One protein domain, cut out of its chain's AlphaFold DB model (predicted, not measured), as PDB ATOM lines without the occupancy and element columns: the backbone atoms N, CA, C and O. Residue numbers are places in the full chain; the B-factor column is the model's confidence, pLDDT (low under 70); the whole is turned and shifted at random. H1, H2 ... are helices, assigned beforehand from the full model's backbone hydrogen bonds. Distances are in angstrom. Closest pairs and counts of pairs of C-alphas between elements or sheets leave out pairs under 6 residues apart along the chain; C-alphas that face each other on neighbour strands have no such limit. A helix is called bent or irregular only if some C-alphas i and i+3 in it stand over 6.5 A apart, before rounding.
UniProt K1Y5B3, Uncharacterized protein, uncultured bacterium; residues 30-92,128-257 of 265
ATOM      1  N   ALA A  30      33.934   5.655  59.492       95.44
ATOM      2  CA  ALA A  30      33.136   5.677  58.267       95.44
ATOM      3  C   ALA A  30      33.986   5.751  56.987       95.44
ATOM      4  O   ALA A  30      33.539   5.302  55.934       95.44
ATOM      5  N   GLU A  31      35.197   6.307  57.065       96.25
ATOM      6  CA  GLU A  31      36.132   6.365  55.937       96.25
ATOM      7  C   GLU A  31      36.888   5.047  55.693       96.25
ATOM      8  O   GLU A  31      37.468   4.872  54.616       96.25
ATOM      9  N   LEU A  32      36.914   4.127  56.667       97.19
ATOM     10  CA  LEU A  32      37.485   2.794  56.465       97.19
ATOM     11  C   LEU A  32      36.682   2.027  55.404       97.19
ATOM     12  O   LEU A  32      35.462   2.184  55.315       97.19
ATOM     13  N   PRO A  33      37.336   1.169  54.600       96.69
ATOM     14  CA  PRO A  33      36.617   0.395  53.605       96.69
ATOM     15  C   PRO A  33      35.636  -0.575  54.272       96.69
ATOM     16  O   PRO A  33      35.847  -1.056  55.387       96.69
ATOM     17  N   ALA A  34      34.555  -0.897  53.566       95.06
ATOM     18  CA  ALA A  34      33.598  -1.880  54.048       95.06
ATOM     19  C   ALA A  34      34.250  -3.265  54.178       95.06
ATOM     20  O   ALA A  34      35.106  -3.640  53.378       95.06
ATOM     21  N   VAL A  35      33.796  -4.053  55.159       95.06
ATOM     22  CA  VAL A  35      34.197  -5.462  55.286       95.06
ATOM     23  C   VAL A  35      33.889  -6.189  53.966       95.06
ATOM     24  O   VAL A  35      32.731  -6.150  53.540       95.06
ATOM     25  N   PRO A  36      34.877  -6.838  53.321       93.62
ATOM     26  CA  PRO A  36      34.663  -7.515  52.048       93.62
ATOM     27  C   PRO A  36      33.599  -8.611  52.137       93.62
ATOM     28  O   PRO A  36      33.471  -9.280  53.161       93.62
ATOM     29  N   PHE A  37      32.872  -8.831  51.040       86.25
ATOM     30  CA  PHE A  37      31.900  -9.928  50.921       86.25
ATOM     31  C   PHE A  37      32.494 -11.192  50.284       86.25
ATOM     32  O   PHE A  37      31.983 -12.285  50.506       86.25
ATOM     33  N   SER A  38      33.568 -11.048  49.502       83.31
ATOM     34  CA  SER A  38      34.300 -12.151  48.875       83.31
ATOM     35  C   SER A  38      35.802 -11.914  48.997       83.31
ATOM     36  O   SER A  38      36.274 -10.783  48.877       83.31
ATOM     37  N   VAL A  39      36.536 -12.993  49.262       90.44
ATOM     38  CA  VAL A  39      37.977 -12.961  49.562       90.44
ATOM     39  C   VAL A  39      38.749 -13.944  48.692       90.44
ATOM     40  O   VAL A  39      39.846 -13.627  48.245       90.44
ATOM     41  N   CYS A  40      38.181 -15.126  48.436       89.56
ATOM     42  CA  CYS A  40      38.917 -16.226  47.817       89.56
ATOM     43  C   CYS A  40      39.402 -15.906  46.410       89.56
ATOM     44  O   CYS A  40      40.553 -16.170  46.101       89.56
ATOM     45  N   SER A  41      38.573 -15.261  45.596       84.19
ATOM     46  CA  SER A  41      38.898 -14.920  44.210       84.19
ATOM     47  C   SER A  41      39.029 -13.411  43.989       84.19
ATOM     48  O   SER A  41      38.715 -12.926  42.907       84.19
ATOM     49  N   ALA A  42      39.378 -12.642  45.024       88.25
ATOM     50  CA  ALA A  42      39.467 -11.191  44.897       88.25
ATOM     51  C   ALA A  42      40.690 -10.778  44.063       88.25
ATOM     52  O   ALA A  42      41.821 -11.169  44.368       88.25
ATOM     53  N   ASP A  43      40.460  -9.948  43.045       89.12
ATOM     54  CA  ASP A  43      41.518  -9.425  42.184       89.12
ATOM     55  C   ASP A  43      42.489  -8.521  42.951       89.12
ATOM     56  O   ASP A  43      42.120  -7.808  43.891       89.12
ATOM     57  N   SER A  44      43.748  -8.491  42.508       89.75
ATOM     58  CA  SER A  44      44.788  -7.681  43.155       89.75
ATOM     59  C   SER A  44      44.466  -6.184  43.163       89.75
ATOM     60  O   SER A  44      44.856  -5.498  44.099       89.75
ATOM     61  N   SER A  45      43.733  -5.671  42.169       93.19
ATOM     62  CA  SER A  45      43.284  -4.271  42.143       93.19
ATOM     63  C   SER A  45      42.358  -3.941  43.317       93.19
ATOM     64  O   SER A  45      42.599  -2.955  44.009       93.19
ATOM     65  N   ILE A  46      41.373  -4.800  43.595       91.81
ATOM     66  CA  ILE A  46      40.428  -4.652  44.714       91.81
ATOM     67  C   ILE A  46      41.186  -4.667  46.043       91.81
ATOM     68  O   ILE A  46      40.969  -3.816  46.903       91.81
ATOM     69  N   ILE A  47      42.113  -5.617  46.202       93.44
ATOM     70  CA  ILE A  47      42.928  -5.738  47.416       93.44
ATOM     71  C   ILE A  47      43.812  -4.496  47.601       93.44
ATOM     72  O   ILE A  47      43.939  -3.982  48.713       93.44
ATOM     73  N   ASN A  48      44.410  -3.990  46.521       94.69
ATOM     74  CA  ASN A  48      45.261  -2.803  46.558       94.69
ATOM     75  C   ASN A  48      44.470  -1.546  46.926       94.69
ATOM     76  O   ASN A  48      44.925  -0.787  47.777       94.69
ATOM     77  N   GLU A  49      43.290  -1.343  46.339       95.88
ATOM     78  CA  GLU A  49      42.409  -0.216  46.665       95.88
ATOM     79  C   GLU A  49      41.944  -0.282  48.126       95.88
ATOM     80  O   GLU A  49      42.073   0.693  48.869       95.88
ATOM     81  N   PHE A  50      41.508  -1.460  48.576       96.69
ATOM     82  CA  PHE A  50      41.119  -1.706  49.963       96.69
ATOM     83  C   PHE A  50      42.249  -1.369  50.946       96.69
ATOM     84  O   PHE A  50      42.057  -0.618  51.906       96.69
ATOM     85  N   ASN A  51      43.459  -1.874  50.694       95.94
ATOM     86  CA  ASN A  51      44.615  -1.609  51.545       95.94
ATOM     87  C   ASN A  51      45.055  -0.139  51.483       95.94
ATOM     88  O   ASN A  51      45.430   0.426  52.511       95.94
ATOM     89  N   ALA A  52      44.983   0.499  50.312       97.38
ATOM     90  CA  ALA A  52      45.301   1.915  50.150       97.38
ATOM     91  C   ALA A  52      44.355   2.803  50.971       97.38
ATOM     92  O   ALA A  52      44.824   3.702  51.673       97.38
ATOM     93  N   GLN A  53      43.049   2.506  50.964       97.50
ATOM     94  CA  GLN A  53      42.055   3.185  51.798       97.50
ATOM     95  C   GLN A  53      42.408   3.058  53.290       97.50
ATOM     96  O   GLN A  53      42.419   4.057  54.011       97.50
ATOM     97  N   ILE A  54      42.765   1.855  53.760       96.38
ATOM     98  CA  ILE A  54      43.174   1.634  55.158       96.38
ATOM     99  C   ILE A  54      44.421   2.449  55.499       96.38
ATOM    100  O   ILE A  54      44.443   3.132  56.522       96.38
ATOM    101  N   ILE A  55      45.454   2.413  54.653       96.56
ATOM    102  CA  ILE A  55      46.697   3.172  54.866       96.56
ATOM    103  C   ILE A  55      46.397   4.671  54.969       96.56
ATOM    104  O   ILE A  55      46.905   5.343  55.872       96.56
ATOM    105  N   LEU A  56      45.540   5.185  54.085       96.62
ATOM    106  CA  LEU A  56      45.118   6.580  54.088       96.62
ATOM    107  C   LEU A  56      44.418   6.943  55.401       96.62
ATOM    108  O   LEU A  56      44.824   7.905  56.058       96.62
ATOM    109  N   VAL A  57      43.440   6.158  55.848       94.88
ATOM    110  CA  VAL A  57      42.729   6.429  57.107       94.88
ATOM    111  C   VAL A  57      43.655   6.298  58.320       94.88
ATOM    112  O   VAL A  57      43.648   7.169  59.189       94.88
ATOM    113  N   LYS A  58      44.540   5.294  58.363       92.75
ATOM    114  CA  LYS A  58      45.554   5.164  59.425       92.75
ATOM    115  C   LYS A  58      46.507   6.356  59.476       92.75
ATOM    116  O   LYS A  58      46.917   6.780  60.558       92.75
ATOM    117  N   SER A  59      46.840   6.945  58.327       92.56
ATOM    118  CA  SER A  59      47.636   8.175  58.286       92.56
ATOM    119  C   SER A  59      46.885   9.366  58.900       92.56
ATOM    120  O   SER A  59      47.471  10.097  59.704       92.56
ATOM    121  N   LYS A  60      45.577   9.503  58.619       93.06
ATOM    122  CA  LYS A  60      44.699  10.518  59.228       93.06
ATOM    123  C   LYS A  60      44.566  10.317  60.738       93.06
ATOM    124  O   LYS A  60      44.737  11.272  61.489       93.06
ATOM    125  N   ILE A  61      44.360   9.077  61.191       88.00
ATOM    126  CA  ILE A  61      44.345   8.698  62.614       88.00
ATOM    127  C   ILE A  61      45.643   9.135  63.296       88.00
ATOM    128  O   ILE A  61      45.617   9.819  64.318       88.00
ATOM    129  N   LYS A  62      46.799   8.791  62.718       88.19
ATOM    130  CA  LYS A  62      48.108   9.149  63.281       88.19
ATOM    131  C   LYS A  62      48.304  10.663  63.353       88.19
ATOM    132  O   LYS A  62      48.857  11.152  64.337       88.19
ATOM    133  N   ALA A  63      47.870  11.399  62.332       86.44
ATOM    134  CA  ALA A  63      47.904  12.857  62.335       86.44
ATOM    135  C   ALA A  63      46.997  13.441  63.432       86.44
ATOM    136  O   ALA A  63      47.434  14.329  64.162       86.44
ATOM    137  N   GLN A  64      45.793  12.893  63.611       84.88
ATOM    138  CA  GLN A  64      44.855  13.326  64.646       84.88
ATOM    139  C   GLN A  64      45.391  13.046  66.057       84.88
ATOM    140  O   GLN A  64      45.391  13.944  66.892       84.88
ATOM    141  N   ILE A  65      45.943  11.854  66.319       76.62
ATOM    142  CA  ILE A  65      46.578  11.533  67.611       76.62
ATOM    143  C   ILE A  65      47.746  12.484  67.893       76.62
ATOM    144  O   ILE A  65      47.879  12.978  69.009       76.62
ATOM    145  N   LYS A  66      48.586  12.767  66.889       77.69
ATOM    146  CA  LYS A  66      49.685  13.731  67.034       77.69
ATOM    147  C   LYS A  66      49.179  15.128  67.358       77.69
ATOM    148  O   LYS A  66      49.753  15.763  68.230       77.69
ATOM    149  N   LYS A  67      48.127  15.591  66.680       76.62
ATOM    150  CA  LYS A  67      47.509  16.890  66.948       76.62
ATOM    151  C   LYS A  67      46.982  16.958  68.382       76.62
ATOM    152  O   LYS A  67      47.349  17.871  69.104       76.62
ATOM    153  N   ILE A  68      46.221  15.949  68.816       68.69
ATOM    154  CA  ILE A  68      45.697  15.862  70.187       68.69
ATOM    155  C   ILE A  68      46.837  15.885  71.215       68.69
ATOM    156  O   ILE A  68      46.768  16.626  72.195       68.69
ATOM    157  N   ASN A  69      47.898  15.106  70.988       67.50
ATOM    158  CA  ASN A  69      49.051  15.066  71.887       67.50
ATOM    159  C   ASN A  69      49.829  16.388  71.887       67.50
ATOM    160  O   ASN A  69      50.189  16.857  72.955       67.50
ATOM    161  N   PHE A  70      50.048  17.017  70.731       59.91
ATOM    162  CA  PHE A  70      50.703  18.325  70.623       59.91
ATOM    163  C   PHE A  70      49.890  19.427  71.313       59.91
ATOM    164  O   PHE A  70      50.446  20.254  72.031       59.91
ATOM    165  N   ASP A  71      48.565  19.412  71.163       62.66
ATOM    166  CA  ASP A  71      47.666  20.336  71.856       62.66
ATOM    167  C   ASP A  71      47.678  20.097  73.376       62.66
ATOM    168  O   ASP A  71      47.496  21.037  74.150       62.66
ATOM    169  N   ALA A  72      47.885  18.856  73.830       57.59
ATOM    170  CA  ALA A  72      48.088  18.538  75.244       57.59
ATOM    171  C   ALA A  72      49.478  18.987  75.735       57.59
ATOM    172  O   ALA A  72      49.584  19.614  76.783       57.59
ATOM    173  N   GLU A  73      50.537  18.739  74.966       49.34
ATOM    174  CA  GLU A  73      51.914  19.127  75.290       49.34
ATOM    175  C   GLU A  73      52.091  20.647  75.318       49.34
ATOM    176  O   GLU A  73      52.695  21.159  76.249       49.34
ATOM    177  N   ASN A  74      51.501  21.406  74.394       50.62
ATOM    178  CA  ASN A  74      51.550  22.873  74.438       50.62
ATOM    179  C   ASN A  74      50.707  23.463  75.569       50.62
ATOM    180  O   ASN A  74      51.076  24.493  76.132       50.62
ATOM    181  N   ARG A  75      49.618  22.789  75.965       49.41
ATOM    182  CA  ARG A  75      48.933  23.103  77.228       49.41
ATOM    183  C   ARG A  75      49.843  22.862  78.437       49.41
ATOM    184  O   ARG A  75      49.698  23.573  79.425       49.41
ATOM    185  N   VAL A  76      50.787  21.916  78.337       40.16
ATOM    186  CA  VAL A  76      51.804  21.582  79.350       40.16
ATOM    187  C   VAL A  76      53.063  22.461  79.279       40.16
ATOM    188  O   VAL A  76      53.697  22.683  80.303       40.16
ATOM    189  N   VAL A  77      53.432  23.033  78.134       37.22
ATOM    190  CA  VAL A  77      54.586  23.952  78.023       37.22
ATOM    191  C   VAL A  77      54.293  25.311  78.675       37.22
ATOM    192  O   VAL A  77      55.191  25.917  79.245       37.22
ATOM    193  N   ASP A  78      53.026  25.715  78.781       40.81
ATOM    194  CA  ASP A  78      52.601  26.802  79.685       40.81
ATOM    195  C   ASP A  78      52.725  26.412  81.191       40.81
ATOM    196  O   ASP A  78      52.470  27.219  82.084       40.81
ATOM    197  N   ILE A  79      53.119  25.158  81.480       41.09
ATOM    198  CA  ILE A  79      53.371  24.520  82.791       41.09
ATOM    199  C   ILE A  79      54.876  24.202  82.971       41.09
ATOM    200  O   ILE A  79      55.253  23.402  83.827       41.09
ATOM    201  N   THR A  80      55.802  24.848  82.251       37.31
ATOM    202  CA  THR A  80      57.240  24.778  82.609       37.31
ATOM    203  C   THR A  80      57.584  25.496  83.925       37.31
ATOM    204  O   THR A  80      58.745  25.555  84.317       37.31
ATOM    205  N   THR A  81      56.593  25.942  84.703       44.75
ATOM    206  CA  THR A  81      56.689  26.029  86.170       44.75
ATOM    207  C   THR A  81      56.490  24.637  86.793       44.75
ATOM    208  O   THR A  81      55.493  24.393  87.481       44.75
ATOM    209  N   SER A  82      57.423  23.715  86.531       40.09
ATOM    210  CA  SER A  82      57.390  22.253  86.773       40.09
ATOM    211  C   SER A  82      57.299  21.784  88.241       40.09
ATOM    212  O   SER A  82      57.792  20.720  88.600       40.09
ATOM    213  N   ASN A  83      56.669  22.562  89.111       44.25
ATOM    214  CA  ASN A  83      56.658  22.375  90.555       44.25
ATOM    215  C   ASN A  83      55.243  22.168  91.136       44.25
ATOM    216  O   ASN A  83      55.092  21.738  92.276       44.25
ATOM    217  N   VAL A  84      54.190  22.422  90.353       43.09
ATOM    218  CA  VAL A  84      52.789  22.350  90.814       43.09
ATOM    219  C   VAL A  84      52.388  20.931  91.250       43.09
ATOM    220  O   VAL A  84      51.629  20.774  92.206       43.09
ATOM    221  N   PHE A  85      52.956  19.893  90.624       38.91
ATOM    222  CA  PHE A  85      52.643  18.493  90.936       38.91
ATOM    223  C   PHE A  85      53.175  18.034  92.309       38.91
ATOM    224  O   PHE A  85      52.548  17.203  92.963       38.91
ATOM    225  N   SER A  86      54.290  18.603  92.790       41.47
ATOM    226  CA  SER A  86      54.844  18.288  94.120       41.47
ATOM    227  C   SER A  86      54.217  19.119  95.246       41.47
ATOM    228  O   SER A  86      54.138  18.645  96.379       41.47
ATOM    229  N   TYR A  87      53.733  20.333  94.959       38.56
ATOM    230  CA  TYR A  87      53.249  21.262  95.990       38.56
ATOM    231  C   TYR A  87      51.746  21.167  96.288       38.56
ATOM    232  O   TYR A  87      51.331  21.495  97.401       38.56
ATOM    233  N   SER A  88      50.928  20.637  95.371       39.72
ATOM    234  CA  SER A  88      49.509  20.351  95.652       39.72
ATOM    235  C   SER A  88      49.337  19.244  96.702       39.72
ATOM    236  O   SER A  88      48.475  19.346  97.573       39.72
ATOM    237  N   LYS A  89      50.236  18.247  96.723       36.78
ATOM    238  CA  LYS A  89      50.342  17.258  97.812       36.78
ATOM    239  C   LYS A  89      50.795  17.858  99.150       36.78
ATOM    240  O   LYS A  89      50.578  17.231 100.184       36.78
ATOM    241  N   ALA A  90      51.404  19.045  99.137       39.59
ATOM    242  CA  ALA A  90      51.909  19.737 100.321       39.59
ATOM    243  C   ALA A  90      50.907  20.768 100.898       39.59
ATOM    244  O   ALA A  90      51.102  21.270 101.998       39.59
ATOM    245  N   GLY A  91      49.796  21.069 100.215       43.16
ATOM    246  CA  GLY A  91      48.771  21.986 100.737       43.16
ATOM    247  C   GLY A  91      49.182  23.466 100.745       43.16
ATOM    248  O   GLY A  91      48.754  24.212 101.622       43.16
ATOM    249  N   ILE A  92      50.019  23.887  99.792       45.72
ATOM    250  CA  ILE A  92      50.457  25.285  99.631       45.72
ATOM    251  C   ILE A  92      49.435  26.063  98.790       45.72
ATOM    252  O   ILE A  92      48.919  25.551  97.794       45.72
ATOM    253  N   VAL A 128      39.212  19.925 102.285       48.31
ATOM    254  CA  VAL A 128      37.867  19.532 102.720       48.31
ATOM    255  C   VAL A 128      36.923  19.691 101.531       48.31
ATOM    256  O   VAL A 128      36.330  20.744 101.330       48.31
ATOM    257  N   LEU A 129      36.793  18.638 100.720       56.47
ATOM    258  CA  LEU A 129      35.739  18.559  99.707       56.47
ATOM    259  C   LEU A 129      34.369  18.652 100.398       56.47
ATOM    260  O   LEU A 129      34.123  17.945 101.385       56.47
ATOM    261  N   ASN A 130      33.473  19.496  99.876       65.88
ATOM    262  CA  ASN A 130      32.078  19.499 100.314       65.88
ATOM    263  C   ASN A 130      31.427  18.131 100.001       65.88
ATOM    264  O   ASN A 130      31.924  17.352  99.181       65.88
ATOM    265  N   GLN A 131      30.336  17.798 100.696       71.56
ATOM    266  CA  GLN A 131      29.705  16.479 100.556       71.56
ATOM    267  C   GLN A 131      29.216  16.219  99.121       71.56
ATOM    268  O   GLN A 131      29.296  15.095  98.633       71.56
ATOM    269  N   GLU A 132      28.779  17.270  98.431       75.25
ATOM    270  CA  GLU A 132      28.355  17.226  97.032       75.25
ATOM    271  C   GLU A 132      29.489  16.780  96.094       75.25
ATOM    272  O   GLU A 132      29.312  15.842  95.320       75.25
ATOM    273  N   ASN A 133      30.686  17.361  96.221       70.81
ATOM    274  CA  ASN A 133      31.851  16.972  95.430       70.81
ATOM    275  C   ASN A 133      32.320  15.552  95.754       70.81
ATOM    276  O   ASN A 133      32.706  14.824  94.843       70.81
ATOM    277  N   LYS A 134      32.246  15.124  97.021       75.88
ATOM    278  CA  LYS A 134      32.559  13.733  97.401       75.88
ATOM    279  C   LYS A 134      31.613  12.739  96.731       75.88
ATOM    280  O   LYS A 134      32.076  11.750  96.167       75.88
ATOM    281  N   ASN A 135      30.310  13.021  96.758       85.38
ATOM    282  CA  ASN A 135      29.300  12.179  96.120       85.38
ATOM    283  C   ASN A 135      29.482  12.157  94.593       85.38
ATOM    284  O   ASN A 135      29.453  11.089  93.989       85.38
ATOM    285  N   ALA A 136      29.742  13.312  93.970       85.38
ATOM    286  CA  ALA A 136      29.986  13.404  92.531       85.38
ATOM    287  C   ALA A 136      31.226  12.602  92.095       85.38
ATOM    288  O   ALA A 136      31.157  11.842  91.135       85.38
ATOM    289  N   ILE A 137      32.341  12.709  92.827       76.50
ATOM    290  CA  ILE A 137      33.562  11.933  92.554       76.50
ATOM    291  C   ILE A 137      33.304  10.429  92.703       76.50
ATOM    292  O   ILE A 137      33.766   9.645  91.874       76.50
ATOM    293  N   ALA A 138      32.566  10.010  93.737       86.31
ATOM    294  CA  ALA A 138      32.220   8.604  93.935       86.31
ATOM    295  C   ALA A 138      31.376   8.055  92.771       86.31
ATOM    296  O   ALA A 138      31.686   6.987  92.245       86.31
ATOM    297  N   ASN A 139      30.375   8.818  92.319       92.38
ATOM    298  CA  ASN A 139      29.531   8.444  91.183       92.38
ATOM    299  C   ASN A 139      30.335   8.338  89.880       92.38
ATOM    300  O   ASN A 139      30.218   7.340  89.176       92.38
ATOM    301  N   LEU A 140      31.205   9.314  89.596       85.81
ATOM    302  CA  LEU A 140      32.081   9.299  88.419       85.81
ATOM    303  C   LEU A 140      33.028   8.090  88.420       85.81
ATOM    304  O   LEU A 140      33.236   7.457  87.386       85.81
ATOM    305  N   LYS A 141      33.583   7.719  89.582       81.31
ATOM    306  CA  LYS A 141      34.434   6.524  89.715       81.31
ATOM    307  C   LYS A 141      33.652   5.229  89.493       81.31
ATOM    308  O   LYS A 141      34.157   4.343  88.808       81.31
ATOM    309  N   ALA A 142      32.433   5.134  90.023       91.00
ATOM    310  CA  ALA A 142      31.564   3.983  89.797       91.00
ATOM    311  C   ALA A 142      31.176   3.849  88.314       91.00
ATOM    312  O   ALA A 142      31.268   2.761  87.748       91.00
ATOM    313  N   GLU A 143      30.816   4.955  87.656       91.31
ATOM    314  CA  GLU A 143      30.516   4.982  86.219       91.31
ATOM    315  C   GLU A 143      31.732   4.546  85.385       91.31
ATOM    316  O   GLU A 143      31.614   3.669  84.526       91.31
ATOM    317  N   LYS A 144      32.923   5.082  85.692       80.19
ATOM    318  CA  LYS A 144      34.188   4.680  85.058       80.19
ATOM    319  C   LYS A 144      34.427   3.173  85.153       80.19
ATOM    320  O   LYS A 144      34.833   2.556  84.171       80.19
ATOM    321  N   GLU A 145      34.181   2.578  86.319       83.00
ATOM    322  CA  GLU A 145      34.348   1.138  86.532       83.00
ATOM    323  C   GLU A 145      33.368   0.311  85.683       83.00
ATOM    324  O   GLU A 145      33.768  -0.678  85.064       83.00
ATOM    325  N   VAL A 146      32.101   0.730  85.601       92.69
ATOM    326  CA  VAL A 146      31.084   0.074  84.762       92.69
ATOM    327  C   VAL A 146      31.461   0.139  83.280       92.69
ATOM    328  O   VAL A 146      31.379  -0.874  82.577       92.69
ATOM    329  N   ILE A 147      31.922   1.299  82.805       82.38
ATOM    330  CA  ILE A 147      32.385   1.472  81.422       82.38
ATOM    331  C   ILE A 147      33.602   0.580  81.149       82.38
ATOM    332  O   ILE A 147      33.622  -0.131  80.143       82.38
ATOM    333  N   ALA A 148      34.589   0.558  82.051       77.50
ATOM    334  CA  ALA A 148      35.787  -0.267  81.903       77.50
ATOM    335  C   ALA A 148      35.447  -1.763  81.794       77.50
ATOM    336  O   ALA A 148      35.911  -2.427  80.866       77.50
ATOM    337  N   LYS A 149      34.571  -2.270  82.672       79.56
ATOM    338  CA  LYS A 149      34.070  -3.656  82.625       79.56
ATOM    339  C   LYS A 149      33.328  -3.958  81.324       79.56
ATOM    340  O   LYS A 149      33.516  -5.014  80.724       79.56
ATOM    341  N   THR A 150      32.504  -3.022  80.858       87.88
ATOM    342  CA  THR A 150      31.788  -3.164  79.582       87.88
ATOM    343  C   THR A 150      32.767  -3.305  78.417       87.88
ATOM    344  O   THR A 150      32.655  -4.244  77.630       87.88
ATOM    345  N   VAL A 151      33.770  -2.426  78.334       78.88
ATOM    346  CA  VAL A 151      34.818  -2.472  77.302       78.88
ATOM    347  C   VAL A 151      35.643  -3.764  77.381       78.88
ATOM    348  O   VAL A 151      35.955  -4.357  76.347       78.88
ATOM    349  N   GLU A 152      35.964  -4.235  78.586       81.56
ATOM    350  CA  GLU A 152      36.676  -5.498  78.798       81.56
ATOM    351  C   GLU A 152      35.885  -6.707  78.276       81.56
ATOM    352  O   GLU A 152      36.451  -7.565  77.598       81.56
ATOM    353  N   ASN A 153      34.565  -6.745  78.487       84.50
ATOM    354  CA  ASN A 153      33.712  -7.826  77.984       84.50
ATOM    355  C   ASN A 153      33.746  -7.945  76.452       84.50
ATOM    356  O   ASN A 153      33.799  -9.056  75.918       84.50
ATOM    357  N   TYR A 154      33.773  -6.817  75.734       84.06
ATOM    358  CA  TYR A 154      33.975  -6.818  74.281       84.06
ATOM    359  C   TYR A 154      35.320  -7.456  73.904       84.06
ATOM    360  O   TYR A 154      35.372  -8.307  73.014       84.06
ATOM    361  N   PHE A 155      36.405  -7.101  74.603       79.50
ATOM    362  CA  PHE A 155      37.733  -7.668  74.352       79.50
ATOM    363  C   PHE A 155      37.781  -9.180  74.625       79.50
ATOM    364  O   PHE A 155      38.323  -9.938  73.816       79.50
ATOM    365  N   ILE A 156      37.173  -9.635  75.725       84.25
ATOM    366  CA  ILE A 156      37.063 -11.060  76.063       84.25
ATOM    367  C   ILE A 156      36.323 -11.812  74.954       84.25
ATOM    368  O   ILE A 156      36.827 -12.823  74.459       84.25
ATOM    369  N   ARG A 157      35.170 -11.301  74.507       91.25
ATOM    370  CA  ARG A 157      34.397 -11.913  73.418       91.25
ATOM    371  C   ARG A 157      35.207 -12.007  72.125       91.25
ATOM    372  O   ARG A 157      35.237 -13.063  71.501       91.25
ATOM    373  N   GLN A 158      35.893 -10.936  71.734       86.56
ATOM    374  CA  GLN A 158      36.733 -10.928  70.531       86.56
ATOM    375  C   GLN A 158      37.864 -11.960  70.615       86.56
ATOM    376  O   GLN A 158      38.155 -12.641  69.631       86.56
ATOM    377  N   LYS A 159      38.474 -12.116  71.795       88.69
ATOM    378  CA  LYS A 159      39.518 -13.118  72.039       88.69
ATOM    379  C   LYS A 159      38.991 -14.550  71.918       88.69
ATOM    380  O   LYS A 159      39.698 -15.398  71.377       88.69
ATOM    381  N   LEU A 160      37.771 -14.817  72.391       91.06
ATOM    382  CA  LEU A 160      37.128 -16.129  72.252       91.06
ATOM    383  C   LEU A 160      36.887 -16.480  70.778       91.06
ATOM    384  O   LEU A 160      37.310 -17.545  70.342       91.06
ATOM    385  N   ILE A 161      36.334 -15.555  69.987       92.50
ATOM    386  CA  ILE A 161      36.095 -15.782  68.550       92.50
ATOM    387  C   ILE A 161      37.413 -16.037  67.800       92.50
ATOM    388  O   ILE A 161      37.492 -16.917  66.947       92.50
ATOM    389  N   LEU A 162      38.481 -15.297  68.120       91.62
ATOM    390  CA  LEU A 162      39.798 -15.545  67.520       91.62
ATOM    391  C   LEU A 162      40.346 -16.935  67.854       91.62
ATOM    392  O   LEU A 162      41.001 -17.543  67.008       91.62
ATOM    393  N   LYS A 163      40.083 -17.434  69.066       93.94
ATOM    394  CA  LYS A 163      40.464 -18.790  69.464       93.94
ATOM    395  C   LYS A 163      39.712 -19.832  68.631       93.94
ATOM    396  O   LYS A 163      40.353 -20.721  68.088       93.94
ATOM    397  N   GLU A 164      38.401 -19.670  68.462       94.69
ATOM    398  CA  GLU A 164      37.577 -20.550  67.616       94.69
ATOM    399  C   GLU A 164      38.064 -20.563  66.160       94.69
ATOM    400  O   GLU A 164      38.184 -21.623  65.550       94.69
ATOM    401  N   ILE A 165      38.411 -19.395  65.603       95.06
ATOM    402  CA  ILE A 165      38.977 -19.304  64.249       95.06
ATOM    403  C   ILE A 165      40.316 -20.036  64.167       95.06
ATOM    404  O   ILE A 165      40.555 -20.730  63.187       95.06
ATOM    405  N   ALA A 166      41.191 -19.901  65.167       94.94
ATOM    406  CA  ALA A 166      42.489 -20.578  65.177       94.94
ATOM    407  C   ALA A 166      42.358 -22.109  65.297       94.94
ATOM    408  O   ALA A 166      43.129 -22.854  64.687       94.94
ATOM    409  N   GLU A 167      41.376 -22.584  66.065       95.69
ATOM    410  CA  GLU A 167      41.035 -24.005  66.148       95.69
ATOM    411  C   GLU A 167      40.517 -24.516  64.793       95.69
ATOM    412  O   GLU A 167      41.028 -25.515  64.282       95.69
ATOM    413  N   LEU A 168      39.596 -23.787  64.150       94.69
ATOM    414  CA  LEU A 168      39.102 -24.110  62.806       94.69
ATOM    415  C   LEU A 168      40.224 -24.115  61.756       94.69
ATOM    416  O   LEU A 168      40.297 -25.020  60.931       94.69
ATOM    417  N   ASP A 169      41.120 -23.131  61.808       94.44
ATOM    418  CA  ASP A 169      42.288 -23.013  60.929       94.44
ATOM    419  C   ASP A 169      43.188 -24.251  61.031       94.44
ATOM    420  O   ASP A 169      43.598 -24.836  60.025       94.44
ATOM    421  N   SER A 170      43.421 -24.716  62.259       94.25
ATOM    422  CA  SER A 170      44.208 -25.923  62.521       94.25
ATOM    423  C   SER A 170      43.563 -27.165  61.897       94.25
ATOM    424  O   SER A 170      44.258 -27.961  61.262       94.25
ATOM    425  N   LEU A 171      42.241 -27.317  62.029       92.62
ATOM    426  CA  LEU A 171      41.489 -28.438  61.453       92.62
ATOM    427  C   LEU A 171      41.490 -28.410  59.920       92.62
ATOM    428  O   LEU A 171      41.790 -29.419  59.282       92.62
ATOM    429  N   GLU A 172      41.211 -27.256  59.320       91.12
ATOM    430  CA  GLU A 172      41.210 -27.111  57.862       91.12
ATOM    431  C   GLU A 172      42.614 -27.281  57.271       91.12
ATOM    432  O   GLU A 172      42.766 -27.848  56.190       91.12
ATOM    433  N   THR A 173      43.661 -26.875  57.994       89.31
ATOM    434  CA  THR A 173      45.055 -27.123  57.599       89.31
ATOM    435  C   THR A 173      45.378 -28.618  57.565       89.31
ATOM    436  O   THR A 173      46.086 -29.068  56.665       89.31
ATOM    437  N   ILE A 174      44.876 -29.401  58.525       89.44
ATOM    438  CA  ILE A 174      45.025 -30.866  58.518       89.44
ATOM    439  C   ILE A 174      44.297 -31.448  57.301       89.44
ATOM    440  O   ILE A 174      44.912 -32.147  56.499       89.44
ATOM    441  N   ARG A 175      43.034 -31.058  57.088       87.56
ATOM    442  CA  ARG A 175      42.227 -31.506  55.941       87.56
ATOM    443  C   ARG A 175      42.893 -31.198  54.594       87.56
ATOM    444  O   ARG A 175      42.836 -32.006  53.665       87.56
ATOM    445  N   LEU A 176      43.540 -30.037  54.479       86.94
ATOM    446  CA  LEU A 176      44.266 -29.638  53.274       86.94
ATOM    447  C   LEU A 176      45.493 -30.522  53.007       86.94
ATOM    448  O   LEU A 176      45.792 -30.785  51.845       86.94
ATOM    449  N   LYS A 177      46.191 -30.988  54.051       85.50
ATOM    450  CA  LYS A 177      47.348 -31.896  53.923       85.50
ATOM    451  C   LYS A 177      46.943 -33.310  53.507       85.50
ATOM    452  O   LYS A 177      47.693 -33.949  52.775       85.50
ATOM    453  N   ASP A 178      45.775 -33.767  53.954       82.69
ATOM    454  CA  ASP A 178      45.231 -35.088  53.610       82.69
ATOM    455  C   ASP A 178      44.693 -35.142  52.170       82.69
ATOM    456  O   ASP A 178      44.624 -36.205  51.551       82.69
ATOM    457  N   THR A 179      44.340 -33.985  51.606       78.38
ATOM    458  CA  THR A 179      44.063 -33.847  50.173       78.38
ATOM    459  C   THR A 179      45.397 -33.938  49.430       78.38
ATOM    460  O   THR A 179      46.306 -33.180  49.764       78.38
ATOM    461  N   THR A 180      45.544 -34.846  48.450       63.12
ATOM    462  CA  THR A 180      46.811 -35.105  47.728       63.12
ATOM    463  C   THR A 180      47.549 -33.801  47.411       63.12
ATOM    464  O   THR A 180      47.107 -33.046  46.550       63.12
ATOM    465  N   ALA A 181      48.605 -33.525  48.186       57.09
ATOM    466  CA  ALA A 181      49.435 -32.319  48.196       57.09
ATOM    467  C   ALA A 181      48.831 -31.075  47.495       57.09
ATOM    468  O   ALA A 181      49.288 -30.670  46.432       57.09
ATOM    469  N   ALA A 182      47.838 -30.438  48.131       64.75
ATOM    470  CA  ALA A 182      47.382 -29.073  47.829       64.75
ATOM    471  C   ALA A 182      46.888 -28.795  46.388       64.75
ATOM    472  O   ALA A 182      47.254 -27.777  45.791       64.75
ATOM    473  N   ASP A 183      45.991 -29.642  45.868       77.06
ATOM    474  CA  ASP A 183      45.149 -29.308  44.708       77.06
ATOM    475  C   ASP A 183      44.425 -27.954  44.908       77.06
ATOM    476  O   ASP A 183      44.037 -27.580  46.022       77.06
ATOM    477  N   TYR A 184      44.226 -27.218  43.813       79.38
ATOM    478  CA  TYR A 184      43.515 -25.942  43.765       79.38
ATOM    479  C   TYR A 184      42.117 -26.040  44.394       79.38
ATOM    480  O   TYR A 184      41.726 -25.161  45.163       79.38
ATOM    481  N   SER A 185      41.402 -27.149  44.163       81.94
ATOM    482  CA  SER A 185      40.109 -27.430  44.806       81.94
ATOM    483  C   SER A 185      40.211 -27.447  46.341       81.94
ATOM    484  O   SER A 185      39.387 -26.855  47.045       81.94
ATOM    485  N   GLY A 186      41.280 -28.045  46.880       84.44
ATOM    486  CA  GLY A 186      41.563 -28.074  48.315       84.44
ATOM    487  C   GLY A 186      41.834 -26.683  48.893       84.44
ATOM    488  O   GLY A 186      41.244 -26.316  49.913       84.44
ATOM    489  N   LYS A 187      42.669 -25.879  48.217       86.00
ATOM    490  CA  LYS A 187      42.971 -24.489  48.617       86.00
ATOM    491  C   LYS A 187      41.718 -23.611  48.620       86.00
ATOM    492  O   LYS A 187      41.511 -22.833  49.552       86.00
ATOM    493  N   LEU A 188      40.862 -23.763  47.609       87.00
ATOM    494  CA  LEU A 188      39.596 -23.041  47.517       87.00
ATOM    495  C   LEU A 188      38.654 -23.412  48.670       87.00
ATOM    496  O   LEU A 188      38.068 -22.525  49.290       87.00
ATOM    497  N   GLY A 189      38.559 -24.703  49.009       88.44
ATOM    498  CA  GLY A 189      37.785 -25.171  50.161       88.44
ATOM    499  C   GLY A 189      38.282 -24.588  51.489       88.44
ATOM    500  O   GLY A 189      37.478 -24.084  52.273       88.44
ATOM    501  N   TYR A 190      39.602 -24.587  51.709       91.00
ATOM    502  CA  TYR A 190      40.226 -23.973  52.888       91.00
ATOM    503  C   TYR A 190      39.881 -22.476  52.991       91.00
ATOM    504  O   TYR A 190      39.397 -22.012  54.027       91.00
ATOM    505  N   CYS A 191      40.040 -21.723  51.896       92.06
ATOM    506  CA  CYS A 191      39.679 -20.308  51.868       92.06
ATOM    507  C   CYS A 191      38.189 -20.077  52.156       92.06
ATOM    508  O   CYS A 191      37.849 -19.190  52.945       92.06
ATOM    509  N   SER A 192      37.302 -20.866  51.541       90.12
ATOM    510  CA  SER A 192      35.850 -20.732  51.699       90.12
ATOM    511  C   SER A 192      35.411 -20.899  53.157       90.12
ATOM    512  O   SER A 192      34.519 -20.182  53.622       90.12
ATOM    513  N   ALA A 193      36.048 -21.815  53.892       91.81
ATOM    514  CA  ALA A 193      35.787 -22.026  55.311       91.81
ATOM    515  C   ALA A 193      36.345 -20.876  56.168       91.81
ATOM    516  O   ALA A 193      35.604 -20.235  56.924       91.81
ATOM    517  N   LEU A 194      37.639 -20.571  56.024       94.75
ATOM    518  CA  LEU A 194      38.332 -19.658  56.936       94.75
ATOM    519  C   LEU A 194      38.008 -18.189  56.688       94.75
ATOM    520  O   LEU A 194      37.807 -17.437  57.644       94.75
ATOM    521  N   SER A 195      37.895 -17.771  55.425       93.75
ATOM    522  CA  SER A 195      37.551 -16.386  55.090       93.75
ATOM    523  C   SER A 195      36.170 -16.020  55.622       93.75
ATOM    524  O   SER A 195      36.002 -14.948  56.192       93.75
ATOM    525  N   THR A 196      35.192 -16.922  55.526       92.94
ATOM    526  CA  THR A 196      33.838 -16.681  56.045       92.94
ATOM    527  C   THR A 196      33.844 -16.481  57.563       92.94
ATOM    528  O   THR A 196      33.251 -15.523  58.068       92.94
ATOM    529  N   ALA A 197      34.532 -17.358  58.302       94.31
ATOM    530  CA  ALA A 197      34.662 -17.232  59.753       94.31
ATOM    531  C   ALA A 197      35.400 -15.938  60.143       94.31
ATOM    532  O   ALA A 197      34.958 -15.208  61.034       94.31
ATOM    533  N   HIS A 198      36.475 -15.605  59.424       95.31
ATOM    534  CA  HIS A 198      37.260 -14.404  59.677       95.31
ATOM    535  C   HIS A 198      36.493 -13.111  59.367       95.31
ATOM    536  O   HIS A 198      36.492 -12.193  60.185       95.31
ATOM    537  N   LEU A 199      35.774 -13.036  58.245       95.12
ATOM    538  CA  LEU A 199      34.949 -11.875  57.903       95.12
ATOM    539  C   LEU A 199      33.804 -11.671  58.898       95.12
ATOM    540  O   LEU A 199      33.501 -10.531  59.250       95.12
ATOM    541  N   ARG A 200      33.200 -12.754  59.409       94.19
ATOM    542  CA  ARG A 200      32.202 -12.668  60.486       94.19
ATOM    543  C   ARG A 200      32.799 -12.037  61.742       94.19
ATOM    544  O   ARG A 200      32.180 -11.150  62.325       94.19
ATOM    545  N   TYR A 201      34.009 -12.446  62.122       95.62
ATOM    546  CA  TYR A 201      34.746 -11.830  63.225       95.62
ATOM    547  C   TYR A 201      35.022 -10.341  62.977       95.62
ATOM    548  O   TYR A 201      34.688  -9.517  63.824       95.62
ATOM    549  N   ILE A 202      35.544  -9.971  61.802       97.00
ATOM    550  CA  ILE A 202      35.806  -8.564  61.458       97.00
ATOM    551  C   ILE A 202      34.508  -7.744  61.499       97.00
ATOM    552  O   ILE A 202      34.499  -6.620  62.000       97.00
ATOM    553  N   LYS A 203      33.392  -8.300  61.013       95.69
ATOM    554  CA  LYS A 203      32.080  -7.646  61.062       95.69
ATOM    555  C   LYS A 203      31.578  -7.470  62.493       95.69
ATOM    556  O   LYS A 203      31.017  -6.420  62.803       95.69
ATOM    557  N   GLN A 204      31.804  -8.451  63.364       94.94
ATOM    558  CA  GLN A 204      31.510  -8.304  64.785       94.94
ATOM    559  C   GLN A 204      32.363  -7.188  65.395       94.94
ATOM    560  O   GLN A 204      31.808  -6.299  66.025       94.94
ATOM    561  N   CYS A 205      33.673  -7.156  65.130       94.38
ATOM    562  CA  CYS A 205      34.550  -6.074  65.586       94.38
ATOM    563  C   CYS A 205      34.101  -4.693  65.090       94.38
ATOM    564  O   CYS A 205      34.206  -3.733  65.844       94.38
ATOM    565  N   PHE A 206      33.570  -4.589  63.867       95.75
ATOM    566  CA  PHE A 206      32.987  -3.347  63.346       95.75
ATOM    567  C   PHE A 206      31.765  -2.888  64.154       95.75
ATOM    568  O   PHE A 206      31.615  -1.704  64.445       95.75
ATOM    569  N   ASN A 207      30.876  -3.810  64.517       94.94
ATOM    570  CA  ASN A 207      29.721  -3.472  65.347       94.94
ATOM    571  C   ASN A 207      30.164  -3.101  66.769       94.94
ATOM    572  O   ASN A 207      29.717  -2.095  67.307       94.94
ATOM    573  N   ASP A 208      31.114  -3.852  67.325       92.81
ATOM    574  CA  ASP A 208      31.670  -3.605  68.653       92.81
ATOM    575  C   ASP A 208      32.291  -2.215  68.752       92.81
ATOM    576  O   ASP A 208      32.001  -1.489  69.696       92.81
ATOM    577  N   ILE A 209      33.108  -1.812  67.772       90.44
ATOM    578  CA  ILE A 209      33.728  -0.484  67.805       90.44
ATOM    579  C   ILE A 209      32.679   0.630  67.727       90.44
ATOM    580  O   ILE A 209      32.826   1.642  68.409       90.44
ATOM    581  N   LYS A 210      31.588   0.444  66.969       93.62
ATOM    582  CA  LYS A 210      30.488   1.421  66.930       93.62
ATOM    583  C   LYS A 210      29.846   1.613  68.303       93.62
ATOM    584  O   LYS A 210      29.581   2.752  68.677       93.62
ATOM    585  N   ASP A 211      29.639   0.529  69.043       93.31
ATOM    586  CA  ASP A 211      29.079   0.582  70.396       93.31
ATOM    587  C   ASP A 211      30.093   1.132  71.415       93.31
ATOM    588  O   ASP A 211      29.726   1.807  72.375       93.31
ATOM    589  N   GLN A 212      31.385   0.865  71.210       85.62
ATOM    590  CA  GLN A 212      32.457   1.286  72.108       85.62
ATOM    591  C   GLN A 212      32.849   2.760  71.965       85.62
ATOM    592  O   GLN A 212      33.283   3.352  72.950       85.62
ATOM    593  N   ILE A 213      32.725   3.369  70.780       86.88
ATOM    594  CA  ILE A 213      33.054   4.791  70.561       86.88
ATOM    595  C   ILE A 213      32.410   5.713  71.616       86.88
ATOM    596  O   ILE A 213      33.158   6.431  72.285       86.88
ATOM    597  N   PRO A 214      31.080   5.691  71.849       90.19
ATOM    598  CA  PRO A 214      30.469   6.550  72.863       90.19
ATOM    599  C   PRO A 214      30.955   6.232  74.284       90.19
ATOM    600  O   PRO A 214      31.118   7.145  75.090       90.19
ATOM    601  N   LEU A 215      31.262   4.965  74.589       83.75
ATOM    602  CA  LEU A 215      31.832   4.570  75.883       83.75
ATOM    603  C   LEU A 215      33.235   5.157  76.092       83.75
ATOM    604  O   LEU A 215      33.552   5.625  77.183       83.75
ATOM    605  N   TYR A 216      34.073   5.160  75.054       81.94
ATOM    606  CA  TYR A 216      35.415   5.737  75.108       81.94
ATOM    607  C   TYR A 216      35.405   7.262  75.215       81.94
ATOM    608  O   TYR A 216      36.230   7.816  75.942       81.94
ATOM    609  N   ILE A 217      34.466   7.926  74.535       82.25
ATOM    610  CA  ILE A 217      34.246   9.369  74.678       82.25
ATOM    611  C   ILE A 217      33.854   9.681  76.125       82.25
ATOM    612  O   ILE A 217      34.515  10.485  76.784       82.25
ATOM    613  N   ARG A 218      32.855   8.966  76.665       86.06
ATOM    614  CA  ARG A 218      32.397   9.162  78.046       86.06
ATOM    615  C   ARG A 218      33.489   8.870  79.073       86.06
ATOM    616  O   ARG A 218      33.620   9.596  80.054       86.06
ATOM    617  N   LEU A 219      34.317   7.849  78.842       75.81
ATOM    618  CA  LEU A 219      35.465   7.555  79.701       75.81
ATOM    619  C   LEU A 219      36.419   8.752  79.792       75.81
ATOM    620  O   LEU A 219      36.875   9.082  80.886       75.81
ATOM    621  N   ASN A 220      36.698   9.412  78.666       72.06
ATOM    622  CA  ASN A 220      37.584  10.568  78.660       72.06
ATOM    623  C   ASN A 220      36.947  11.802  79.323       72.06
ATOM    624  O   ASN A 220      37.613  12.531  80.054       72.06
ATOM    625  N   GLU A 221      35.643  12.014  79.128       82.25
ATOM    626  CA  GLU A 221      34.887  13.050  79.846       82.25
ATOM    627  C   GLU A 221      34.952  12.850  81.362       82.25
ATOM    628  O   GLU A 221      35.282  13.788  82.083       82.25
ATOM    629  N   ILE A 222      34.718  11.624  81.843       75.88
ATOM    630  CA  ILE A 222      34.800  11.291  83.268       75.88
ATOM    631  C   ILE A 222      36.204  11.567  83.812       75.88
ATOM    632  O   ILE A 222      36.340  12.124  84.899       75.88
ATOM    633  N   GLU A 223      37.257  11.200  83.080       69.25
ATOM    634  CA  GLU A 223      38.633  11.492  83.496       69.25
ATOM    635  C   GLU A 223      38.892  12.998  83.588       69.25
ATOM    636  O   GLU A 223      39.439  13.465  84.588       69.25
ATOM    637  N   ASN A 224      38.415  13.771  82.614       72.44
ATOM    638  CA  ASN A 224      38.498  15.228  82.635       72.44
ATOM    639  C   ASN A 224      37.697  15.842  83.800       72.44
ATOM    640  O   ASN A 224      38.171  16.774  84.453       72.44
ATOM    641  N   GLU A 225      36.500  15.332  84.096       78.12
ATOM    642  CA  GLU A 225      35.672  15.769  85.227       78.12
ATOM    643  C   GLU A 225      36.320  15.441  86.578       78.12
ATOM    644  O   GLU A 225      36.315  16.278  87.485       78.12
ATOM    645  N   LEU A 226      36.914  14.252  86.714       70.00
ATOM    646  CA  LEU A 226      37.655  13.854  87.909       70.00
ATOM    647  C   LEU A 226      38.871  14.757  88.123       70.00
ATOM    648  O   LEU A 226      39.051  15.260  89.227       70.00
ATOM    649  N   ILE A 227      39.645  15.046  87.074       65.81
ATOM    650  CA  ILE A 227      40.785  15.970  87.152       65.81
ATOM    651  C   ILE A 227      40.329  17.365  87.602       65.81
ATOM    652  O   ILE A 227      40.924  17.937  88.515       65.81
ATOM    653  N   LYS A 228      39.244  17.900  87.026       68.81
ATOM    654  CA  LYS A 228      38.684  19.196  87.442       68.81
ATOM    655  C   LYS A 228      38.266  19.192  88.914       68.81
ATOM    656  O   LYS A 228      38.566  20.137  89.630       68.81
ATOM    657  N   ARG A 229      37.596  18.137  89.383       67.50
ATOM    658  CA  ARG A 229      37.050  18.072  90.752       67.50
ATOM    659  C   ARG A 229      38.085  17.724  91.822       67.50
ATOM    660  O   ARG A 229      37.950  18.179  92.954       67.50
ATOM    661  N   GLU A 230      39.082  16.907  91.497       59.75
ATOM    662  CA  GLU A 230      40.112  16.460  92.444       59.75
ATOM    663  C   GLU A 230      41.328  17.397  92.479       59.75
ATOM    664  O   GLU A 230      41.999  17.474  93.508       59.75
ATOM    665  N   ILE A 231      41.619  18.102  91.376       53.03
ATOM    666  CA  ILE A 231      42.875  18.847  91.180       53.03
ATOM    667  C   ILE A 231      42.624  20.343  90.867       53.03
ATOM    668  O   ILE A 231      43.573  21.120  90.892       53.03
ATOM    669  N   ASP A 232      41.370  20.768  90.628       53.50
ATOM    670  CA  ASP A 232      40.981  22.150  90.252       53.50
ATOM    671  C   ASP A 232      41.840  22.715  89.105       53.50
ATOM    672  O   ASP A 232      42.368  23.827  89.150       53.50
ATOM    673  N   TYR A 233      42.065  21.882  88.082       49.72
ATOM    674  CA  TYR A 233      43.032  22.172  87.027       49.72
ATOM    675  C   TYR A 233      42.452  21.965  85.623       49.72
ATOM    676  O   TYR A 233      42.508  20.881  85.045       49.72
ATOM    677  N   GLU A 234      41.922  23.043  85.038       46.78
ATOM    678  CA  GLU A 234      41.286  23.045  83.709       46.78
ATOM    679  C   GLU A 234      42.253  22.787  82.539       46.78
ATOM    680  O   GLU A 234      41.821  22.404  81.451       46.78
ATOM    681  N   ARG A 235      43.566  22.958  82.736       44.09
ATOM    682  CA  ARG A 235      44.568  22.860  81.657       44.09
ATOM    683  C   ARG A 235      45.008  21.429  81.308       44.09
ATOM    684  O   ARG A 235      45.691  21.257  80.305       44.09
ATOM    685  N   LEU A 236      44.595  20.412  82.072       46.50
ATOM    686  CA  LEU A 236      44.895  18.989  81.809       46.50
ATOM    687  C   LEU A 236      43.841  18.278  80.941       46.50
ATOM    688  O   LEU A 236      43.979  17.088  80.671       46.50
ATOM    689  N   VAL A 237      42.792  18.988  80.510       50.94
ATOM    690  CA  VAL A 237      41.684  18.411  79.738       50.94
ATOM    691  C   VAL A 237      42.187  17.907  78.383       50.94
ATOM    692  O   VAL A 237      42.597  18.699  77.529       50.94
ATOM    693  N   THR A 238      42.145  16.592  78.183       58.56
ATOM    694  CA  THR A 238      42.463  15.944  76.904       58.56
ATOM    695  C   THR A 238      41.277  16.069  75.944       58.56
ATOM    696  O   THR A 238      40.129  16.216  76.369       58.56
ATOM    697  N   ASP A 239      41.537  16.017  74.636       64.38
ATOM    698  CA  ASP A 239      40.472  15.939  73.629       64.38
ATOM    699  C   ASP A 239      39.623  14.677  73.863       64.38
ATOM    700  O   ASP A 239      40.174  13.573  73.918       64.38
ATOM    701  N   SER A 240      38.298  14.845  74.006       64.50
ATOM    702  CA  SER A 240      37.299  13.806  74.313       64.50
ATOM    703  C   SER A 240      37.407  12.561  73.428       64.50
ATOM    704  O   SER A 240      37.026  11.475  73.853       64.50
ATOM    705  N   ASP A 241      37.966  12.690  72.228       72.69
ATOM    706  CA  ASP A 241      37.943  11.637  71.218       72.69
ATOM    707  C   ASP A 241      39.188  10.723  71.210       72.69
ATOM    708  O   ASP A 241      39.230   9.730  70.483       72.69
ATOM    709  N   LEU A 242      40.216  10.994  72.028       72.94
ATOM    710  CA  LEU A 242      41.503  10.279  71.965       72.94
ATOM    711  C   LEU A 242      41.377   8.750  72.102       72.94
ATOM    712  O   LEU A 242      41.994   7.998  71.339       72.94
ATOM    713  N   TYR A 243      40.613   8.272  73.087       74.12
ATOM    714  CA  TYR A 243      40.430   6.833  73.302       74.12
ATOM    715  C   TYR A 243      39.630   6.183  72.173       74.12
ATOM    716  O   TYR A 243      39.984   5.088  71.733       74.12
ATOM    717  N   ALA A 244      38.616   6.878  71.657       81.31
ATOM    718  CA  ALA A 244      37.803   6.396  70.551       81.31
ATOM    719  C   ALA A 244      38.614   6.334  69.244       81.31
ATOM    720  O   ALA A 244      38.586   5.317  68.556       81.31
ATOM    721  N   VAL A 245      39.437   7.347  68.947       81.31
ATOM    722  CA  VAL A 245      40.356   7.350  67.793       81.31
ATOM    723  C   VAL A 245      41.339   6.175  67.852       81.31
ATOM    724  O   VAL A 245      41.536   5.482  66.854       81.31
ATOM    725  N   LYS A 246      41.922   5.886  69.025       79.56
ATOM    726  CA  LYS A 246      42.800   4.714  69.209       79.56
ATOM    727  C   LYS A 246      42.067   3.387  69.011       79.56
ATOM    728  O   LYS A 246      42.665   2.414  68.559       79.56
ATOM    729  N   ALA A 247      40.790   3.320  69.372       81.00
ATOM    730  CA  ALA A 247      39.989   2.122  69.176       81.00
ATOM    731  C   ALA A 247      39.661   1.898  67.685       81.00
ATOM    732  O   ALA A 247      39.724   0.761  67.213       81.00
ATOM    733  N   VAL A 248      39.434   2.970  66.918       89.19
ATOM    734  CA  VAL A 248      39.308   2.905  65.450       89.19
ATOM    735  C   VAL A 248      40.614   2.439  64.793       89.19
ATOM    736  O   VAL A 248      40.563   1.613  63.885       89.19
ATOM    737  N   ASP A 249      41.781   2.875  65.283       89.38
ATOM    738  CA  ASP A 249      43.091   2.390  64.799       89.38
ATOM    739  C   ASP A 249      43.242   0.870  64.963       89.38
ATOM    740  O   ASP A 249      43.601   0.158  64.026       89.38
ATOM    741  N   LYS A 250      42.869   0.348  66.140       87.81
ATOM    742  CA  LYS A 250      42.866  -1.100  66.400       87.81
ATOM    743  C   LYS A 250      41.912  -1.850  65.474       87.81
ATOM    744  O   LYS A 250      42.235  -2.949  65.026       87.81
ATOM    745  N   TYR A 251      40.741  -1.285  65.182       95.12
ATOM    746  CA  TYR A 251      39.830  -1.883  64.210       95.12
ATOM    747  C   TYR A 251      40.426  -1.867  62.794       95.12
ATOM    748  O   TYR A 251      40.322  -2.870  62.090       95.12
ATOM    749  N   ALA A 252      41.122  -0.799  62.394       95.38
ATOM    750  CA  ALA A 252      41.822  -0.745  61.112       95.38
ATOM    751  C   ALA A 252      42.894  -1.850  60.985       95.38
ATOM    752  O   ALA A 252      43.010  -2.462  59.924       95.38
ATOM    753  N   ASP A 253      43.616  -2.169  62.067       94.06
ATOM    754  CA  ASP A 253      44.560  -3.305  62.125       94.06
ATOM    755  C   ASP A 253      43.889  -4.679  61.989       94.06
ATOM    756  O   ASP A 253      44.489  -5.639  61.493       94.06
ATOM    757  N   ILE A 254      42.655  -4.809  62.474       94.19
ATOM    758  CA  ILE A 254      41.854  -6.025  62.306       94.19
ATOM    759  C   ILE A 254      41.373  -6.119  60.855       94.19
ATOM    760  O   ILE A 254      41.520  -7.159  60.216       94.19
ATOM    761  N   LEU A 255      40.845  -5.020  60.318       96.94
ATOM    762  CA  LEU A 255      40.302  -4.936  58.969       96.94
ATOM    763  C   LEU A 255      41.370  -5.174  57.892       96.94
ATOM    764  O   LEU A 255      41.085  -5.823  56.890       96.94
ATOM    765  N   SER A 256      42.618  -4.752  58.122       95.44
ATOM    766  CA  SER A 256      43.731  -5.000  57.193       95.44
ATOM    767  C   SER A 256      44.057  -6.487  57.011       95.44
ATOM    768  O   SER A 256      44.823  -6.849  56.121       95.44
ATOM    769  N   LYS A 257      43.496  -7.366  57.849       94.94
ATOM    770  CA  LYS A 257      43.645  -8.825  57.759       94.94
ATOM    771  C   LYS A 257      42.487  -9.495  57.016       94.94
ATOM    772  O   LYS A 257      42.486 -10.716  56.904       94.94
TER     773      LYS A 257
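Overview. This is residues 30 to 92 and 128 to 257 of the 265 residues of an uncharacterized protein of uncultured bacterium (UniProt K1Y5B3). The model is a long rod of helices running mostly lengthwise: a hairpin of the long helix H3 and the bent long helix H4 makes its length, the shorter H5 folds back on H4 beside its bend, and the long H1 packs on the other side of H5. The small helix H2 lies at one end and touches no helix, and residues 30 to 43, with no named element, fold back near the beginning of H1. H3, the two arms H4a and H4b, and H5 form a bundle, helices packed side by side, and the packing of the helices is mostly aligned. The printed part has 193 residues with five named helices, H1 to H5 in chain order, and no named strand; the class is all helix. It is loose, with a radius of gyration of the C-alphas of 23.4 A, and spans 80 by 32 by 26 A.

Along the chain. H3, residues 131 to 178, measures 71.4 A from first to last C-alpha; C-alpha 131 is at (29.705, 16.479, 100.556) and C-alpha 178 at (45.231, -35.088, 53.610). H4, residues 184 to 231, was assigned as one helix by its hydrogen bonds but is bent: C-alphas 211 and 214 are 6.6 A apart. Its arm H4a, residues 184 to 211, is 40.3 A long, and its arm H4b, residues 214 to 231, is 25.3 A long. H5, residues 242 to 255, is 20.0 A long and ends with C-alpha 255 at (40.302, -4.936, 58.969). H1, residues 44 to 77, is 48.1 A long and begins with C-alpha 44 at (44.788, -7.681, 43.155). H2, residues 84 to 90, measures 9.9 A.

Arrangement. H3 and H4a form a helical hairpin. They touch at a shallow tilt of 5 degrees and run opposite ways; their closest C-alphas are those of Leu 176 and Gly 186, 5.9 A apart, and H3 touches H4a with residues 154 to 176 alone. With residues 133 to 151 alone H3 touches H4b, the closest C-alphas being those of Leu 140 and Ile 222 at 6.2 A. That tilt, 36 degrees, is only just steep. The lines of H4a and H4b stand at 40 degrees, a steep tilt. H4b and H5 form a second helical hairpin, at a shallow tilt of 29 degrees; the C-alphas of Tyr 216 and Ala 244 come closest, at 5.2 A, and H4b touches H5 with residues 214 to 220 alone, H5 touching H4b with residues 242 to 244 alone. H5 also touches H4a, whose residues 202 to 209 alone take part; the closest C-alphas, of Ile 202 and Leu 255, are 6.3 A apart. H1 touches H5 with residues 54 to 68 alone, opposite ways at a shallow tilt of 19 degrees; the closest C-alphas, of Lys 58 and Asp 249, are 6.5 A apart. H1 is apart from H3, H4a and H4b, and H3 is apart from H5. H2 and H4b are only just apart, their closest C-alphas 8.1 A from each other. Every O i to N i+4 pair is within hydrogen-bond range in H1, H3, H4b and H5, against 23 of 24 in H4a and 1 of 3 in H2, where 2 of 4 O i to N i+3 pairs are within range.

Size, cuts and confidence. The two C-alphas farthest apart are those of Ile 92 and Thr 180, 79.7 A. Residues 93 to 127 are not printed, and C-alphas 92 and 128 are 14.2 A apart across this cut, which falls in the link from H2 to H3. Of the links printed whole, H3 to H4 is tight, H1 to H2 and H4 to H5 are short, and none is long. The mean pLDDT of the printed part is 79.4; residues 68 to 92, 128 to 130, 180 to 182, 223 and 227 to 240 are under 70, and H2 has a mean of 40.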